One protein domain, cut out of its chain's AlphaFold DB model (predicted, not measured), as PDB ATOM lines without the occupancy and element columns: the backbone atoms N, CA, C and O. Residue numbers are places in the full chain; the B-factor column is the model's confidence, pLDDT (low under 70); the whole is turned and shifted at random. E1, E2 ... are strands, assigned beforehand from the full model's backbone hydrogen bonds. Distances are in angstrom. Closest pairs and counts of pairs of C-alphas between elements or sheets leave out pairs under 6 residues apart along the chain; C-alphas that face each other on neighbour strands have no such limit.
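This is residues 301 to 439 of the 439 residues of an uncharacterized protein of Altererythrobacter sp. Root672 (UniProt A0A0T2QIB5). The chain is wound as a short solenoid of stacked turns, E1 to E3, E4 to E6, E7 to E9 and E10 to E12, each giving one strand to each of three parallel sheets. E13 adds one more strand to the sheet E2 E5 E8 E11 E13, while the sheet E1 E4 E7 E10 faces both others. The printed part has 139 residues, no named helix and 13 named strands, E1 to E13 in order along the chain; the class is all strand. It is compact, with a radius of gyration of the C-alphas of 13.7 A, and spans 35 by 33 by 33 A.

Begin with the largest sheet at C-alpha 314, (120.321, 175.472, 65.512), where E2, residues 314 to 318, starts. Beside it in order come E5, residues 341 to 345, E8, 371 to 375, E11, 399 to 403, and E13, 426 to 429, which ends at C-alpha 429, (108.945, 171.714, 47.558). Next look for E1, residues 307 to 310, E4, 331 to 336, E7, 361 to 367, 15.2 A long, and E10, 389 to 395, 16.5 A. The last sheet holds E3, residues 321 to 326, and E6, 348 to 353, each 16.4 A, E9, 378 to 383, 16.6 A, and E12, 407 to 411, 13.2 A.

In the largest sheet, E2 and E13 are edge strands; E5 and E8 are parallel at 5 degrees, with N 344 and O 373 2.8 A apart, within hydrogen-bond range. E11 and E13 are parallel at 4 degrees, with N 402 and O 428 at 3.4 A. This sheet and the twisted sheet E1 E4 E7 E10 are face to face, their strands at 48 degrees; the closest C-alphas of E4 and E5, Ala 335 and Leu 342, are 5.5 A apart. In the twisted sheet, E7 and E10 are parallel at 8 degrees, with N 366 and O 393 at 2.8 A. It is also face to face with the sheet E3 E6 E9 E12, the strands at 62 degrees; the closest C-alphas of E9 and E10, Ala 381 and Gly 391, are 5.4 A apart. There E6 and E9 are parallel at 6 degrees, with N 349 and O 378 at 2.8 A. E2 and E12 are apart.

The two farthest C-alphas, of Gly 312 and Trp 439, are 39.3 A apart. The printed part has no cut and ends at the chain's last residue. The link E12 to E13, residues 412 to 425, is long; E6 to E7 is short. Mean pLDDT of the printed part is 77.8; look for values under 70 at residues 412 to 439, and among others at 354 to 360.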
ATOM      1  N   SER A 301     135.936 190.226  51.740       71.19
ATOM      2  CA  SER A 301     136.498 188.867  51.791       71.19
ATOM      3  C   SER A 301     135.949 188.075  52.989       71.19
ATOM      4  O   SER A 301     136.640 187.956  54.006       71.19
ATOM      5  N   PRO A 302     134.701 187.580  52.943       66.31
ATOM      6  CA  PRO A 302     134.211 186.666  53.971       66.31
ATOM      7  C   PRO A 302     134.900 185.308  53.891       66.31
ATOM      8  O   PRO A 302     135.276 184.840  52.820       66.31
ATOM      9  N   ILE A 303     134.984 184.648  55.041       66.94
ATOM     10  CA  ILE A 303     135.440 183.259  55.175       66.94
ATOM     11  C   ILE A 303     134.298 182.310  55.583       66.94
ATOM     12  O   ILE A 303     134.503 181.101  55.657       66.94
ATOM     13  N   SER A 304     133.097 182.833  55.860       72.00
ATOM     14  CA  SER A 304     131.937 182.067  56.342       72.00
ATOM     15  C   SER A 304     130.604 182.627  55.839       72.00
ATOM     16  O   SER A 304     130.551 183.729  55.298       72.00
ATOM     17  N   GLY A 305     129.515 181.875  56.050       84.12
ATOM     18  CA  GLY A 305     128.157 182.377  55.836       84.12
ATOM     19  C   GLY A 305     127.821 183.549  56.768       84.12
ATOM     20  O   GLY A 305     128.190 183.507  57.944       84.12
ATOM     21  N   LEU A 306     127.108 184.565  56.264       93.00
ATOM     22  CA  LEU A 306     126.662 185.717  57.068       93.00
ATOM     23  C   LEU A 306     125.759 185.282  58.235       93.00
ATOM     24  O   LEU A 306     125.872 185.804  59.341       93.00
ATOM     25  N   VAL A 307     124.882 184.321  57.975       96.38
ATOM     26  CA  VAL A 307     124.028 183.645  58.949       96.38
ATOM     27  C   VAL A 307     124.347 182.157  58.868       96.38
ATOM     28  O   VAL A 307     124.193 181.548  57.806       96.38
ATOM     29  N   ASN A 308     124.825 181.566  59.962       95.75
ATOM     30  CA  ASN A 308     125.373 180.211  59.932       95.75
ATOM     31  C   ASN A 308     124.969 179.344  61.133       95.75
ATOM     32  O   ASN A 308     125.156 179.728  62.284       95.75
ATOM     33  N   ALA A 309     124.522 178.124  60.851       97.19
ATOM     34  CA  ALA A 309     124.345 177.050  61.820       97.19
ATOM     35  C   ALA A 309     125.341 175.922  61.518       97.19
ATOM     36  O   ALA A 309     125.351 175.385  60.411       97.19
ATOM     37  N   SER A 310     126.183 175.542  62.478       95.12
ATOM     38  CA  SER A 310     127.215 174.524  62.240       95.12
ATOM     39  C   SER A 310     127.403 173.533  63.381       95.12
ATOM     40  O   SER A 310     127.094 173.838  64.527       95.12
ATOM     41  N   ASN A 311     127.924 172.344  63.067       94.31
ATOM     42  CA  ASN A 311     128.247 171.268  64.017       94.31
ATOM     43  C   ASN A 311     127.141 171.004  65.058       94.31
ATOM     44  O   ASN A 311     127.387 170.995  66.265       94.31
ATOM     45  N   GLY A 312     125.905 170.830  64.590       95.31
ATOM     46  CA  GLY A 312     124.743 170.572  65.441       95.31
ATOM     47  C   GLY A 312     124.081 171.826  66.013       95.31
ATOM     48  O   GLY A 312     123.142 171.703  66.791       95.31
ATOM     49  N   GLY A 313     124.568 173.022  65.675       97.12
ATOM     50  CA  GLY A 313     123.917 174.279  66.034       97.12
ATOM     51  C   GLY A 313     122.559 174.439  65.347       97.12
ATOM     52  O   GLY A 313     122.374 174.016  64.203       97.12
ATOM     53  N   ASN A 314     121.624 175.082  66.042       98.06
ATOM     54  CA  ASN A 314     120.321 175.472  65.512       98.06
ATOM     55  C   ASN A 314     120.235 176.999  65.445       98.06
ATOM     56  O   ASN A 314     120.479 177.679  66.445       98.06
ATOM     57  N   LEU A 315     119.912 177.539  64.274       98.56
ATOM     58  CA  LEU A 315     119.678 178.962  64.073       98.56
ATOM     59  C   LEU A 315     118.300 179.159  63.450       98.56
ATOM     60  O   LEU A 315     118.007 178.618  62.385       98.56
ATOM     61  N   THR A 316     117.467 179.966  64.099       98.75
ATOM     62  CA  THR A 316     116.149 180.349  63.598       98.75
ATOM     63  C   THR A 316     116.059 181.863  63.437       98.75
ATOM     64  O   THR A 316     116.228 182.594  64.407       98.75
ATOM     65  N   MET A 317     115.764 182.330  62.223       98.62
ATOM     66  CA  MET A 317     115.352 183.707  61.948       98.62
ATOM     67  C   MET A 317     113.848 183.748  61.669       98.62
ATOM     68  O   MET A 317     113.345 182.944  60.879       98.62
ATOM     69  N   VAL A 318     113.135 184.676  62.308       98.50
ATOM     70  CA  VAL A 318     111.699 184.920  62.112       98.50
ATOM     71  C   VAL A 318     111.510 186.386  61.738       98.50
ATOM     72  O   VAL A 318     111.763 187.258  62.557       98.50
ATOM     73  N   GLY A 319     111.078 186.675  60.512       97.50
ATOM     74  CA  GLY A 319     111.093 188.031  59.959       97.50
ATOM     75  C   GLY A 319     112.512 188.500  59.619       97.50
ATOM     76  O   GLY A 319     113.405 187.673  59.387       97.50
ATOM     77  N   GLY A 320     112.714 189.821  59.580       98.06
ATOM     78  CA  GLY A 320     114.019 190.439  59.352       98.06
ATOM     79  C   GLY A 320     114.649 190.146  57.984       98.06
ATOM     80  O   GLY A 320     113.994 189.726  57.021       98.06
ATOM     81  N   SER A 321     115.961 190.372  57.884       98.31
ATOM     82  CA  SER A 321     116.700 190.144  56.637       98.31
ATOM     83  C   SER A 321     118.168 189.790  56.843       98.31
ATOM     84  O   SER A 321     118.792 190.287  57.768       98.31
ATOM     85  N   ALA A 322     118.752 189.035  55.916       96.94
ATOM     86  CA  ALA A 322     120.189 188.810  55.806       96.94
ATOM     87  C   ALA A 322     120.672 189.260  54.421       96.94
ATOM     88  O   ALA A 322     120.264 188.702  53.400       96.94
ATOM     89  N   LYS A 323     121.522 190.290  54.374       94.31
ATOM     90  CA  LYS A 323     121.961 190.945  53.138       94.31
ATOM     91  C   LYS A 323     123.479 190.963  53.049       94.31
ATOM     92  O   LYS A 323     124.167 191.474  53.930       94.31
ATOM     93  N   TYR A 324     124.000 190.428  51.955       87.00
ATOM     94  CA  TYR A 324     125.428 190.418  51.678       87.00
ATOM     95  C   TYR A 324     125.697 191.039  50.317       87.00
ATOM     96  O   TYR A 324     125.133 190.603  49.313       87.00
ATOM     97  N   SER A 325     126.554 192.057  50.287       80.88
ATOM     98  CA  SER A 325     127.008 192.685  49.046       80.88
ATOM     99  C   SER A 325     128.526 192.620  48.982       80.88
ATOM    100  O   SER A 325     129.200 193.274  49.774       80.88
ATOM    101  N   SER A 326     129.070 191.824  48.061       71.69
ATOM    102  CA  SER A 326     130.518 191.616  47.976       71.69
ATOM    103  C   SER A 326     131.034 191.431  46.553       71.69
ATOM    104  O   SER A 326     130.303 191.126  45.608       71.69
ATOM    105  N   ALA A 327     132.347 191.600  46.418       62.59
ATOM    106  CA  ALA A 327     133.084 191.371  45.183       62.59
ATOM    107  C   ALA A 327     133.822 190.016  45.155       62.59
ATOM    108  O   ALA A 327     134.576 189.780  44.214       62.59
ATOM    109  N   LEU A 328     133.649 189.136  46.149       71.19
ATOM    110  CA  LEU A 328     134.306 187.818  46.237       71.19
ATOM    111  C   LEU A 328     133.293 186.709  46.557       71.19
ATOM    112  O   LEU A 328     132.103 186.981  46.716       71.19
ATOM    113  N   GLU A 329     133.746 185.450  46.584       70.50
ATOM    114  CA  GLU A 329     132.914 184.301  46.963       70.50
ATOM    115  C   GLU A 329     132.221 184.586  48.298       70.50
ATOM    116  O   GLU A 329     132.822 185.108  49.236       70.50
ATOM    117  N   SER A 330     130.915 184.357  48.360       79.00
ATOM    118  CA  SER A 330     130.115 184.739  49.520       79.00
ATOM    119  C   SER A 330     128.909 183.844  49.660       79.00
ATOM    120  O   SER A 330     128.277 183.476  48.665       79.00
ATOM    121  N   VAL A 331     128.591 183.539  50.915       85.50
ATOM    122  CA  VAL A 331     127.398 182.794  51.284       85.50
ATOM    123  C   VAL A 331     126.586 183.603  52.282       85.50
ATOM    124  O   VAL A 331     127.143 184.118  53.249       85.50
ATOM    125  N   VAL A 332     125.276 183.735  52.066       90.12
ATOM    126  CA  VAL A 332     124.428 184.476  53.015       90.12
ATOM    127  C   VAL A 332     123.961 183.550  54.130       90.12
ATOM    128  O   VAL A 332     124.315 183.770  55.280       90.12
ATOM    129  N   GLY A 333     123.225 182.488  53.801       93.88
ATOM    130  CA  GLY A 333     122.742 181.489  54.758       93.88
ATOM    131  C   GLY A 333     123.484 180.160  54.632       93.88
ATOM    132  O   GLY A 333     123.609 179.627  53.531       93.88
ATOM    133  N   THR A 334     123.966 179.590  55.735       95.12
ATOM    134  CA  THR A 334     124.612 178.265  55.748       95.12
ATOM    135  C   THR A 334     124.099 177.397  56.894       95.12
ATOM    136  O   THR A 334     124.035 177.846  58.034       95.12
ATOM    137  N   ALA A 335     123.793 176.134  56.600       95.81
ATOM    138  CA  ALA A 335     123.759 175.058  57.587       95.81
ATOM    139  C   ALA A 335     124.851 174.035  57.234       95.81
ATOM    140  O   ALA A 335     124.886 173.556  56.099       95.81
ATOM    141  N   ALA A 336     125.758 173.711  58.160       93.94
ATOM    142  CA  ALA A 336     126.925 172.877  57.863       93.94
ATOM    143  C   ALA A 336     127.273 171.868  58.967       93.94
ATOM    144  O   ALA A 336     127.662 172.228  60.075       93.94
ATOM    145  N   GLY A 337     127.246 170.585  58.609       91.81
ATOM    146  CA  GLY A 337     127.595 169.480  59.496       91.81
ATOM    147  C   GLY A 337     126.373 168.801  60.107       91.81
ATOM    148  O   GLY A 337     125.258 169.326  60.075       91.81
ATOM    149  N   LEU A 338     126.608 167.621  60.681       91.62
ATOM    150  CA  LEU A 338     125.563 166.737  61.188       91.62
ATOM    151  C   LEU A 338     124.629 167.463  62.168       91.62
ATOM    152  O   LEU A 338     125.100 168.090  63.114       91.62
ATOM    153  N   ASN A 339     123.318 167.323  61.950       91.12
ATOM    154  CA  ASN A 339     122.249 167.890  62.785       91.12
ATOM    155  C   ASN A 339     122.270 169.424  62.894       91.12
ATOM    156  O   ASN A 339     121.685 169.976  63.822       91.12
ATOM    157  N   SER A 340     122.956 170.118  61.984       97.06
ATOM    158  CA  SER A 340     122.905 171.581  61.940       97.06
ATOM    159  C   SER A 340     121.634 172.020  61.230       97.06
ATOM    160  O   SER A 340     121.321 171.504  60.153       97.06
ATOM    161  N   GLU A 341     120.927 172.983  61.808       97.94
ATOM    162  CA  GLU A 341     119.638 173.441  61.298       97.94
ATOM    163  C   GLU A 341     119.613 174.956  61.128       97.94
ATOM    164  O   GLU A 341     119.887 175.701  62.068       97.94
ATOM    165  N   LEU A 342     119.237 175.402  59.930       98.19
ATOM    166  CA  LEU A 342     118.951 176.799  59.630       98.19
ATOM    167  C   LEU A 342     117.478 176.941  59.239       98.19
ATOM    168  O   LEU A 342     117.043 176.422  58.211       98.19
ATOM    169  N   ASN A 343     116.716 177.672  60.042       98.38
ATOM    170  CA  ASN A 343     115.300 177.934  59.823       98.38
ATOM    171  C   ASN A 343     115.107 179.420  59.500       98.38
ATOM    172  O   ASN A 343     115.350 180.270  60.347       98.38
ATOM    173  N   LEU A 344     114.659 179.737  58.287       98.12
ATOM    174  CA  LEU A 344     114.396 181.103  57.832       98.12
ATOM    175  C   LEU A 344     112.895 181.250  57.580       98.12
ATOM    176  O   LEU A 344     112.376 180.698  56.609       98.12
ATOM    177  N   ARG A 345     112.188 181.953  58.470       97.88
ATOM    178  CA  ARG A 345     110.723 182.081  58.454       97.88
ATOM    179  C   ARG A 345     110.320 183.527  58.212       97.88
ATOM    180  O   ARG A 345     110.583 184.372  59.053       97.88
ATOM    181  N   GLY A 346     109.688 183.846  57.088       96.75
ATOM    182  CA  GLY A 346     109.363 185.238  56.746       96.75
ATOM    183  C   GLY A 346     110.596 186.126  56.520       96.75
ATOM    184  O   GLY A 346     110.465 187.344  56.510       96.75
ATOM    185  N   THR A 347     111.785 185.534  56.379       97.81
ATOM    186  CA  THR A 347     113.063 186.251  56.279       97.81
ATOM    187  C   THR A 347     113.401 186.581  54.827       97.81
ATOM    188  O   THR A 347     113.250 185.742  53.931       97.81
ATOM    189  N   GLU A 348     113.915 187.790  54.592       97.88
ATOM    190  CA  GLU A 348     114.498 188.184  53.307       97.88
ATOM    191  C   GLU A 348     115.999 187.852  53.267       97.88
ATOM    192  O   GLU A 348     116.783 188.359  54.065       97.88
ATOM    193  N   VAL A 349     116.429 187.039  52.308       96.44
ATOM    194  CA  VAL A 349     117.837 186.749  52.024       96.44
ATOM    195  C   VAL A 349     118.225 187.418  50.715       96.44
ATOM    196  O   VAL A 349     117.616 187.154  49.676       96.44
ATOM    197  N   PHE A 350     119.270 188.239  50.741       92.69
ATOM    198  CA  PHE A 350     119.792 188.910  49.556       92.69
ATOM    199  C   PHE A 350     121.299 188.704  49.409       92.69
ATOM    200  O   PHE A 350     122.079 189.049  50.297       92.69
ATOM    201  N   LEU A 351     121.702 188.195  48.249       89.19
ATOM    202  CA  LEU A 351     123.085 188.135  47.797       89.19
ATOM    203  C   LEU A 351     123.257 189.040  46.575       89.19
ATOM    204  O   LEU A 351     122.698 188.744  45.521       89.19
ATOM    205  N   GLY A 352     124.084 190.076  46.696       85.19
ATOM    206  CA  GLY A 352     124.610 190.843  45.568       85.19
ATOM    207  C   GLY A 352     126.086 190.514  45.349       85.19
ATOM    208  O   GLY A 352     126.910 190.783  46.222       85.19
ATOM    209  N   HIS A 353     126.435 189.936  44.198       75.06
ATOM    210  CA  HIS A 353     127.807 189.512  43.897       75.06
ATOM    211  C   HIS A 353     128.365 190.232  42.664       75.06
ATOM    212  O   HIS A 353     127.819 190.103  41.572       75.06
ATOM    213  N   GLY A 354     129.454 190.989  42.827       63.41
ATOM    214  CA  GLY A 354     129.991 191.889  41.795       63.41
ATOM    215  C   GLY A 354     131.343 191.523  41.185       63.41
ATOM    216  O   GLY A 354     131.935 192.364  40.512       63.41
ATOM    217  N   SER A 355     131.872 190.315  41.404       64.50
ATOM    218  CA  SER A 355     133.201 189.957  40.880       64.50
ATOM    219  C   SER A 355     133.193 189.620  39.390       64.50
ATOM    220  O   SER A 355     132.197 189.126  38.884       64.50
ATOM    221  N   VAL A 356     134.327 189.772  38.698       51.81
ATOM    222  CA  VAL A 356     134.584 189.194  37.357       51.81
ATOM    223  C   VAL A 356     135.595 188.040  37.388       51.81
ATOM    224  O   VAL A 356     135.766 187.347  36.389       51.81
ATOM    225  N   THR A 357     136.255 187.815  38.529       54.78
ATOM    226  CA  THR A 357     137.429 186.928  38.658       54.78
ATOM    227  C   THR A 357     137.307 185.865  39.753       54.78
ATOM    228  O   THR A 357     138.204 185.036  39.875       54.78
ATOM    229  N   ALA A 358     136.237 185.871  40.556       55.94
ATOM    230  CA  ALA A 358     136.086 184.993  41.720       55.94
ATOM    231  C   ALA A 358     135.169 183.778  41.481       55.94
ATOM    232  O   ALA A 358     134.314 183.776  40.591       55.94
ATOM    233  N   ALA A 359     135.346 182.755  42.329       59.53
ATOM    234  CA  ALA A 359     134.377 181.684  42.543       59.53
ATOM    235  C   ALA A 359     132.999 182.283  42.896       59.53
ATOM    236  O   ALA A 359     132.909 183.323  43.549       59.53
ATOM    237  N   GLY A 360     131.932 181.676  42.375       69.56
ATOM    238  CA  GLY A 360     130.586 182.249  42.420       69.56
ATOM    239  C   GLY A 360     130.007 182.399  43.830       69.56
ATOM    240  O   GLY A 360     130.458 181.753  44.765       69.56
ATOM    241  N   GLY A 361     128.972 183.224  43.987       80.94
ATOM    242  CA  GLY A 361     128.258 183.370  45.263       80.94
ATOM    243  C   GLY A 361     127.098 182.377  45.427       80.94
ATOM    244  O   GLY A 361     126.501 181.949  44.433       80.94
ATOM    245  N   ILE A 362     126.747 182.030  46.669       86.12
ATOM    246  CA  ILE A 362     125.609 181.159  47.005       86.12
ATOM    247  C   ILE A 362     124.684 181.881  47.990       86.12
ATOM    248  O   ILE A 362     125.131 182.297  49.050       86.12
ATOM    249  N   ALA A 363     123.393 182.053  47.697       89.44
ATOM    250  CA  ALA A 363     122.524 182.757  48.644       89.44
ATOM    251  C   ALA A 363     122.278 181.907  49.900       89.44
ATOM    252  O   ALA A 363     122.506 182.375  51.012       89.44
ATOM    253  N   VAL A 364     121.880 180.643  49.734       92.06
ATOM    254  CA  VAL A 364     121.650 179.718  50.855       92.06
ATOM    255  C   VAL A 364     122.217 178.334  50.550       92.06
ATOM    256  O   VAL A 364     122.016 177.812  49.450       92.06
ATOM    257  N   GLN A 365     122.889 177.714  51.524       91.81
ATOM    258  CA  GLN A 365     123.434 176.366  51.369       91.81
ATOM    259  C   GLN A 365     123.222 175.441  52.575       91.81
ATOM    260  O   GLN A 365     123.273 175.876  53.725       91.81
ATOM    261  N   ALA A 366     123.071 174.146  52.290       91.62
ATOM    262  CA  ALA A 366     123.069 173.052  53.256       91.62
ATOM    263  C   ALA A 366     124.207 172.063  52.934       91.62
ATOM    264  O   ALA A 366     124.297 171.559  51.812       91.62
ATOM    265  N   LEU A 367     125.080 171.780  53.901       91.44
ATOM    266  CA  LEU A 367     126.274 170.952  53.713       91.44
ATOM    267  C   LEU A 367     126.356 169.834  54.758       91.44
ATOM    268  O   LEU A 367     126.165 170.073  55.948       91.44
ATOM    269  N   ASN A 368     126.767 168.640  54.325       91.12
ATOM    270  CA  ASN A 368     127.151 167.524  55.197       91.12
ATOM    271  C   ASN A 368     126.066 167.104  56.207       91.12
ATOM    272  O   ASN A 368     126.304 167.111  57.416       91.12
ATOM    273  N   ARG A 369     124.903 166.670  55.701       90.94
ATOM    274  CA  ARG A 369     123.754 166.191  56.498       90.94
ATOM    275  C   ARG A 369     123.165 167.280  57.400       90.94
ATOM    276  O   ARG A 369     122.758 167.004  58.529       90.94
ATOM    277  N   ALA A 370     123.151 168.505  56.888       94.06
ATOM    278  CA  ALA A 370     122.491 169.642  57.508       94.06
ATOM    279  C   ALA A 370     121.094 169.857  56.910       94.06
ATOM    280  O   ALA A 370     120.780 169.354  55.823       94.06
ATOM    281  N   THR A 371     120.272 170.639  57.601       95.12
ATOM    282  CA  THR A 371     118.914 170.972  57.171       95.12
ATOM    283  C   THR A 371     118.752 172.480  57.053       95.12
ATOM    284  O   THR A 371     119.101 173.228  57.965       95.12
ATOM    285  N   VAL A 372     118.175 172.924  55.939       96.38
ATOM    286  CA  VAL A 372     117.716 174.300  55.753       96.38
ATOM    287  C   VAL A 372     116.219 174.301  55.468       96.38
ATOM    288  O   VAL A 372     115.764 173.649  54.527       96.38
ATOM    289  N   ASN A 373     115.465 175.083  56.235       96.50
ATOM    290  CA  ASN A 373     114.031 175.273  56.050       96.50
ATOM    291  C   ASN A 373     113.738 176.738  55.721       96.50
ATOM    292  O   ASN A 373     114.054 177.632  56.502       96.50
ATOM    293  N   LEU A 374     113.122 176.970  54.566       95.12
ATOM    294  CA  LEU A 374     112.721 178.279  54.062       95.12
ATOM    295  C   LEU A 374     111.196 178.367  54.070       95.12
ATOM    296  O   LEU A 374     110.533 177.798  53.199       95.12
ATOM    297  N   ASP A 375     110.634 179.104  55.017       93.94
ATOM    298  CA  ASP A 375     109.192 179.176  55.231       93.94
ATOM    299  C   ASP A 375     108.661 180.594  55.019       93.94
ATOM    300  O   ASP A 375     109.024 181.497  55.764       93.94
ATOM    301  N   ASN A 376     107.835 180.826  53.992       94.19
ATOM    302  CA  ASN A 376     107.438 182.180  53.574       94.19
ATOM    303  C   ASN A 376     108.646 183.139  53.402       94.19
ATOM    304  O   ASN A 376     108.558 184.338  53.657       94.19
ATOM    305  N   ALA A 377     109.807 182.602  53.023       93.12
ATOM    306  CA  ALA A 377     111.060 183.341  52.905       93.12
ATOM    307  C   ALA A 377     111.276 183.828  51.469       93.12
ATOM    308  O   ALA A 377     110.880 183.166  50.505       93.12
ATOM    309  N   ILE A 378     111.955 184.959  51.307       93.06
ATOM    310  CA  ILE A 378     112.315 185.492  49.988       93.06
ATOM    311  C   ILE A 378     113.822 185.374  49.833       93.06
ATOM    312  O   ILE A 378     114.563 186.025  50.553       93.06
ATOM    313  N   VAL A 379     114.282 184.577  48.872       92.75
ATOM    314  CA  VAL A 379     115.704 184.438  48.552       92.75
ATOM    315  C   VAL A 379     115.978 185.100  47.214       92.75
ATOM    316  O   VAL A 379     115.403 184.717  46.196       92.75
ATOM    317  N   THR A 380     116.878 186.076  47.203       90.75
ATOM    318  CA  THR A 380     117.311 186.776  45.997       90.75
ATOM    319  C   THR A 380     118.823 186.650  45.833       90.75
ATOM    320  O   THR A 380     119.583 187.020  46.723       90.75
ATOM    321  N   ALA A 381     119.261 186.133  44.686       86.69
ATOM    322  CA  ALA A 381     120.662 186.058  44.288       86.69
ATOM    323  C   ALA A 381     120.867 186.852  42.998       86.69
ATOM    324  O   ALA A 381     120.319 186.488  41.956       86.69
ATOM    325  N   GLU A 382     121.649 187.924  43.058       84.56
ATOM    326  CA  GLU A 382     121.921 188.799  41.924       84.56
ATOM    327  C   GLU A 382     123.414 188.825  41.611       84.56
ATOM    328  O   GLU A 382     124.247 189.185  42.444       84.56
ATOM    329  N   SER A 383     123.752 188.451  40.380       76.62
ATOM    330  CA  SER A 383     125.055 188.728  39.800       76.62
ATOM    331  C   SER A 383     125.045 190.137  39.223       76.62
ATOM    332  O   SER A 383     124.254 190.452  38.332       76.62
ATOM    333  N   LEU A 384     125.930 190.977  39.740       72.56
ATOM    334  CA  LEU A 384     126.154 192.354  39.304       72.56
ATOM    335  C   LEU A 384     127.223 192.423  38.190       72.56
ATOM    336  O   LEU A 384     127.549 193.509  37.719       72.56
ATOM    337  N   ALA A 385     127.764 191.272  37.766       68.94
ATOM    338  CA  ALA A 385     128.803 191.119  36.744       68.94
ATOM    339  C   ALA A 385     128.626 189.798  35.944       68.94
ATOM    340  O   ALA A 385     127.609 189.119  36.055       68.94
ATOM    341  N   SER A 386     129.602 189.399  35.115       63.97
ATOM    342  CA  SER A 386     129.561 188.144  34.325       63.97
ATOM    343  C   SER A 386     129.798 186.861  35.148       63.97
ATOM    344  O   SER A 386     130.134 185.815  34.588       63.97
ATOM    345  N   THR A 387     129.681 186.923  36.474       66.25
ATOM    346  CA  THR A 387     129.959 185.806  37.386       66.25
ATOM    347  C   THR A 387     128.731 184.973  37.701       66.25
ATOM    348  O   THR A 387     127.582 185.410  37.600       66.25
ATOM    349  N   ARG A 388     128.991 183.724  38.094       74.00
ATOM    350  CA  ARG A 388     127.961 182.767  38.480       74.00
ATOM    351  C   ARG A 388     127.463 183.069  39.891       74.00
ATOM    352  O   ARG A 388     128.249 183.142  40.827       74.00
ATOM    353  N   VAL A 389     126.148 183.132  40.044       76.19
ATOM    354  CA  VAL A 389     125.473 183.059  41.342       76.19
ATOM    355  C   VAL A 389     124.632 181.792  41.409       76.19
ATOM    356  O   VAL A 389     124.120 181.307  40.395       76.19
ATOM    357  N   THR A 390     124.510 181.245  42.611       81.62
ATOM    358  CA  THR A 390     123.656 180.104  42.929       81.62
ATOM    359  C   THR A 390     122.650 180.562  43.975       81.62
ATOM    360  O   THR A 390     123.025 181.101  45.009       81.62
ATOM    361  N   GLY A 391     121.360 180.368  43.715       82.75
ATOM    362  CA  GLY A 391     120.331 180.689  44.701       82.75
ATOM    363  C   GLY A 391     120.422 179.769  45.916       82.75
ATOM    364  O   GLY A 391     120.679 180.214  47.028       82.75
ATOM    365  N   LEU A 392     120.255 178.469  45.676       87.88
ATOM    366  CA  LEU A 392     120.174 177.440  46.709       87.88
ATOM    367  C   LEU A 392     121.127 176.288  46.377       87.88
ATOM    368  O   LEU A 392     121.227 175.898  45.212       87.88
ATOM    369  N   SER A 393     121.794 175.730  47.385       87.62
ATOM    370  CA  SER A 393     122.684 174.572  47.247       87.62
ATOM    371  C   SER A 393     122.461 173.576  48.384       87.62
ATOM    372  O   SER A 393     122.371 173.969  49.543       87.62
ATOM    373  N   ALA A 394     122.392 172.286  48.079       86.31
ATOM    374  CA  ALA A 394     122.428 171.225  49.079       86.31
ATOM    375  C   ALA A 394     123.443 170.174  48.633       86.31
ATOM    376  O   ALA A 394     123.495 169.845  47.450       86.31
ATOM    377  N   THR A 395     124.280 169.694  49.556       84.75
ATOM    378  CA  THR A 395     125.250 168.624  49.282       84.75
ATOM    379  C   THR A 395     125.442 167.712  50.490       84.75
ATOM    380  O   THR A 395     125.226 168.111  51.638       84.75
ATOM    381  N   GLY A 396     125.897 166.482  50.249       83.94
ATOM    382  CA  GLY A 396     126.285 165.556  51.313       83.94
ATOM    383  C   GLY A 396     125.093 165.007  52.095       83.94
ATOM    384  O   GLY A 396     125.155 164.967  53.323       83.94
ATOM    385  N   ALA A 397     124.017 164.614  51.396       86.44
ATOM    386  CA  ALA A 397     122.765 164.130  51.990       86.44
ATOM    387  C   ALA A 397     122.112 165.162  52.927       86.44
ATOM    388  O   ALA A 397     121.528 164.819  53.956       86.44
ATOM    389  N   SER A 398     122.261 166.437  52.576       89.19
ATOM    390  CA  SER A 398     121.601 167.549  53.257       89.19
ATOM    391  C   SER A 398     120.190 167.745  52.713       89.19
ATOM    392  O   SER A 398     119.883 167.339  51.592       89.19
ATOM    393  N   THR A 399     119.334 168.389  53.502       88.25
ATOM    394  CA  THR A 399     117.953 168.692  53.109       88.25
ATOM    395  C   THR A 399     117.768 170.194  52.976       88.25
ATOM    396  O   THR A 399     118.183 170.958  53.847       88.25
ATOM    397  N   LEU A 400     117.114 170.613  51.894       91.56
ATOM    398  CA  LEU A 400     116.641 171.979  51.721       91.56
ATOM    399  C   LEU A 400     115.152 171.949  51.378       91.56
ATOM    400  O   LEU A 400     114.740 171.305  50.409       91.56
ATOM    401  N   THR A 401     114.359 172.663  52.171       89.69
ATOM    402  CA  THR A 401     112.897 172.680  52.069       89.69
ATOM    403  C   THR A 401     112.404 174.106  51.866       89.69
ATOM    404  O   THR A 401     112.825 175.011  52.581       89.69
ATOM    405  N   MET A 402     111.495 174.305  50.907       90.12
ATOM    406  CA  MET A 402     110.778 175.569  50.702       90.12
ATOM    407  C   MET A 402     109.273 175.365  50.893       90.12
ATOM    408  O   MET A 402     108.682 174.510  50.225       90.12
ATOM    409  N   THR A 403     108.660 176.162  51.772       88.31
ATOM    410  CA  THR A 403     107.240 176.064  52.152       88.31
ATOM    411  C   THR A 403     106.512 177.409  52.188       88.31
ATOM    412  O   THR A 403     107.123 178.473  52.119       88.31
ATOM    413  N   ASN A 404     105.176 177.354  52.255       89.12
ATOM    414  CA  ASN A 404     104.277 178.483  52.541       89.12
ATOM    415  C   ASN A 404     104.536 179.760  51.726       89.12
ATOM    416  O   ASN A 404     104.515 180.865  52.253       89.12
ATOM    417  N   GLY A 405     104.743 179.611  50.416       82.69
ATOM    418  CA  GLY A 405     104.877 180.758  49.512       82.69
ATOM    419  C   GLY A 405     106.284 181.346  49.424       82.69
ATOM    420  O   GLY A 405     106.433 182.421  48.849       82.69
ATOM    421  N   SER A 406     107.307 180.642  49.926       88.25
ATOM    422  CA  SER A 406     108.707 181.020  49.725       88.25
ATOM    423  C   SER A 406     109.037 181.280  48.246       88.25
ATOM    424  O   SER A 406     108.615 180.542  47.348       88.25
ATOM    425  N   VAL A 407     109.829 182.322  47.992       87.69
ATOM    426  CA  VAL A 407     110.188 182.805  46.652       87.69
ATOM    427  C   VAL A 407     111.691 182.688  46.437       87.69
ATOM    428  O   VAL A 407     112.476 183.048  47.310       87.69
ATOM    429  N   LEU A 408     112.089 182.235  45.247       88.62
ATOM    430  CA  LEU A 408     113.476 182.259  44.791       88.62
ATOM    431  C   LEU A 408     113.602 183.130  43.537       88.62
ATOM    432  O   LEU A 408     113.048 182.807  42.485       88.62
ATOM    433  N   ASN A 409     114.385 184.197  43.646       86.69
ATOM    434  CA  ASN A 409     114.752 185.087  42.555       86.69
ATOM    435  C   ASN A 409     116.246 184.928  42.261       86.69
ATOM    436  O   ASN A 409     117.081 185.203  43.117       86.69
ATOM    437  N   VAL A 410     116.602 184.524  41.044       82.00
ATOM    438  CA  VAL A 410     118.005 184.468  40.609       82.00
ATOM    439  C   VAL A 410     118.158 185.337  39.369       82.00
ATOM    440  O   VAL A 410     117.454 185.128  38.382       82.00
ATOM    441  N   LYS A 411     119.057 186.321  39.424       77.56
ATOM    442  CA  LYS A 411     119.356 187.248  38.324       77.56
ATOM    443  C   LYS A 411     120.858 187.216  38.033       77.56
ATOM    444  O   LYS A 411     121.651 187.325  38.958       77.56
ATOM    445  N   GLY A 412     121.271 187.059  36.775       67.06
ATOM    446  CA  GLY A 412     122.694 187.067  36.399       67.06
ATOM    447  C   GLY A 412     122.971 186.540  34.988       67.06
ATOM    448  O   GLY A 412     122.240 185.683  34.497       67.06
ATOM    449  N   GLY A 413     124.009 187.074  34.327       54.66
ATOM    450  CA  GLY A 413     124.325 186.827  32.910       54.66
ATOM    451  C   GLY A 413     124.968 185.462  32.610       54.66
ATOM    452  O   GLY A 413     125.690 184.938  33.449       54.66
ATOM    453  N   ALA A 414     124.698 184.920  31.408       46.72
ATOM    454  CA  ALA A 414     125.187 183.699  30.717       46.72
ATOM    455  C   ALA A 414     125.309 182.353  31.484       46.72
ATOM    456  O   ALA A 414     125.140 181.307  30.868       46.72
ATOM    457  N   ASN A 415     125.573 182.345  32.792       50.22
ATOM    458  CA  ASN A 415     125.929 181.179  33.606       50.22
ATOM    459  C   ASN A 415     125.218 181.170  34.976       50.22
ATOM    460  O   ASN A 415     125.791 180.730  35.977       50.22
ATOM    461  N   ALA A 416     123.972 181.649  35.059       50.53
ATOM    462  CA  ALA A 416     123.138 181.433  36.242       50.53
ATOM    463  C   ALA A 416     122.813 179.933  36.361       50.53
ATOM    464  O   ALA A 416     122.125 179.375  35.505       50.53
ATOM    465  N   ASN A 417     123.322 179.259  37.399       50.78
ATOM    466  CA  ASN A 417     123.004 177.852  37.625       50.78
ATOM    467  C   ASN A 417     121.893 177.729  38.670       50.78
ATOM    468  O   ASN A 417     122.119 177.934  39.861       50.78
ATOM    469  N   THR A 418     120.704 177.349  38.213       50.56
ATOM    470  CA  THR A 418     119.543 177.036  39.055       50.56
ATOM    471  C   THR A 418     119.444 175.543  39.387       50.56
ATOM    472  O   THR A 418     118.398 175.081  39.841       50.56
ATOM    473  N   SER A 419     120.479 174.743  39.101       43.34
ATOM    474  CA  SER A 419     120.354 173.290  39.127       43.34
ATOM    475  C   SER A 419     120.365 172.714  40.542       43.34
ATOM    476  O   SER A 419     121.409 172.651  41.187       43.34
ATOM    477  N   LEU A 420     119.223 172.161  40.941       51.06
ATOM    478  CA  LEU A 420     119.081 171.148  41.987       51.06
ATOM    479  C   LEU A 420     119.619 169.798  41.450       51.06
ATOM    480  O   LEU A 420     118.856 168.870  41.200       51.06
ATOM    481  N   LYS A 421     120.911 169.707  41.098       38.19
ATOM    482  CA  LYS A 421     121.489 168.537  40.394       38.19
ATOM    483  C   LYS A 421     122.401 167.711  41.292       38.19
ATOM    484  O   LYS A 421     123.590 167.583  41.020       38.19
ATOM    485  N   ASN A 422     121.825 167.084  42.309       38.94
ATOM    486  CA  ASN A 422     122.461 165.925  42.920       38.94
ATOM    487  C   ASN A 422     121.424 164.814  43.139       38.94
ATOM    488  O   ASN A 422     120.472 165.025  43.886       38.94
ATOM    489  N   PRO A 423     121.578 163.637  42.509       35.44
ATOM    490  CA  PRO A 423     120.606 162.545  42.607       35.44
ATOM    491  C   PRO A 423     120.563 161.854  43.987       35.44
ATOM    492  O   PRO A 423     119.740 160.966  44.179       35.44
ATOM    493  N   GLY A 424     121.431 162.241  44.933       38.56
ATOM    494  CA  GLY A 424     121.421 161.770  46.325       38.56
ATOM    495  C   GLY A 424     120.871 162.774  47.349       38.56
ATOM    496  O   GLY A 424     120.846 162.451  48.533       38.56
ATOM    497  N   ASP A 425     120.456 163.971  46.918       42.28
ATOM    498  CA  ASP A 425     119.944 165.021  47.805       42.28
ATOM    499  C   ASP A 425     118.409 165.109  47.705       42.28
ATOM    500  O   ASP A 425     117.834 165.057  46.614       42.28
ATOM    501  N   ASN A 426     117.734 165.239  48.851       42.31
ATOM    502  CA  ASN A 426     116.278 165.352  48.915       42.31
ATOM    503  C   ASN A 426     115.868 166.827  48.877       42.31
ATOM    504  O   ASN A 426     116.072 167.572  49.835       42.31
ATOM    505  N   TYR A 427     115.240 167.225  47.775       48.25
ATOM    506  CA  TYR A 427     114.605 168.530  47.629       48.25
ATOM    507  C   TYR A 427     113.102 168.347  47.798       48.25
ATOM    508  O   TYR A 427     112.465 167.675  46.986       48.25
ATOM    509  N   SER A 428     112.526 168.927  48.851       43.94
ATOM    510  CA  SER A 428     111.075 168.924  49.041       43.94
ATOM    511  C   SER A 428     110.531 170.335  48.843       43.94
ATOM    512  O   SER A 428     110.967 171.303  49.468       43.94
ATOM    513  N   VAL A 429     109.606 170.458  47.897       47.88
ATOM    514  CA  VAL A 429     108.945 171.714  47.558       47.88
ATOM    515  C   VAL A 429     107.467 171.551  47.887       47.88
ATOM    516  O   VAL A 429     106.768 170.785  47.225       47.88
ATOM    517  N   GLY A 430     106.997 172.245  48.923       33.66
ATOM    518  CA  GLY A 430     105.598 172.229  49.351       33.66
ATOM    519  C   GLY A 430     104.948 173.600  49.167       33.66
ATOM    520  O   GLY A 430     105.311 174.553  49.845       33.66
ATOM    521  N   GLY A 431     103.965 173.722  48.270       36.28
ATOM    522  CA  GLY A 431     103.220 174.970  48.033       36.28
ATOM    523  C   GLY A 431     103.453 175.601  46.653       36.28
ATOM    524  O   GLY A 431     104.054 174.996  45.766       36.28
ATOM    525  N   ARG A 432     102.925 176.816  46.430       31.73
ATOM    526  CA  ARG A 432     103.075 177.550  45.157       31.73
ATOM    527  C   ARG A 432     104.469 178.178  45.071       31.73
ATOM    528  O   ARG A 432     104.678 179.258  45.609       31.73
ATOM    529  N   VAL A 433     105.397 177.535  44.365       40.69
ATOM    530  CA  VAL A 433     106.688 178.148  44.015       40.69
ATOM    531  C   VAL A 433     106.528 179.016  42.773       40.69
ATOM    532  O   VAL A 433     106.233 178.523  41.685       40.69
ATOM    533  N   GLY A 434     106.742 180.319  42.933       40.78
ATOM    534  CA  GLY A 434     106.924 181.234  41.813       40.78
ATOM    535  C   GLY A 434     108.400 181.322  41.451       40.78
ATOM    536  O   GLY A 434     109.114 182.124  42.039       40.78
ATOM    537  N   VAL A 435     108.865 180.534  40.478       43.34
ATOM    538  CA  VAL A 435     110.175 180.785  39.857       43.34
ATOM    539  C   VAL A 435     109.968 181.820  38.754       43.34
ATOM    540  O   VAL A 435     109.361 181.519  37.726       43.34
ATOM    541  N   ARG A 436     110.417 183.063  38.962       35.91
ATOM    542  CA  ARG A 436     110.425 184.081  37.899       35.91
ATOM    543  C   ARG A 436     111.786 184.103  37.223       35.91
ATOM    544  O   ARG A 436     112.762 184.571  37.797       35.91
ATOM    545  N   PHE A 437     111.817 183.647  35.978       37.50
ATOM    546  CA  PHE A 437     112.957 183.826  35.088       37.50
ATOM    547  C   PHE A 437     112.822 185.179  34.392       37.50
ATOM    548  O   PHE A 437     111.803 185.453  33.756       37.50
ATOM    549  N   LYS A 438     113.835 186.033  34.527       31.75
ATOM    550  CA  LYS A 438     113.967 187.238  33.711       31.75
ATOM    551  C   LYS A 438     115.250 187.069  32.901       31.75
ATOM    552  O   LYS A 438     116.330 187.122  33.480       31.75
ATOM    553  N   TRP A 439     115.075 186.734  31.625       35.38
ATOM    554  CA  TRP A 439     116.146 186.583  30.638       35.38
ATOM    555  C   TRP A 439     116.720 187.945  30.264       35.38
ATOM    556  O   TRP A 439     115.905 188.897  30.165       35.38
TER     557      TRP A 439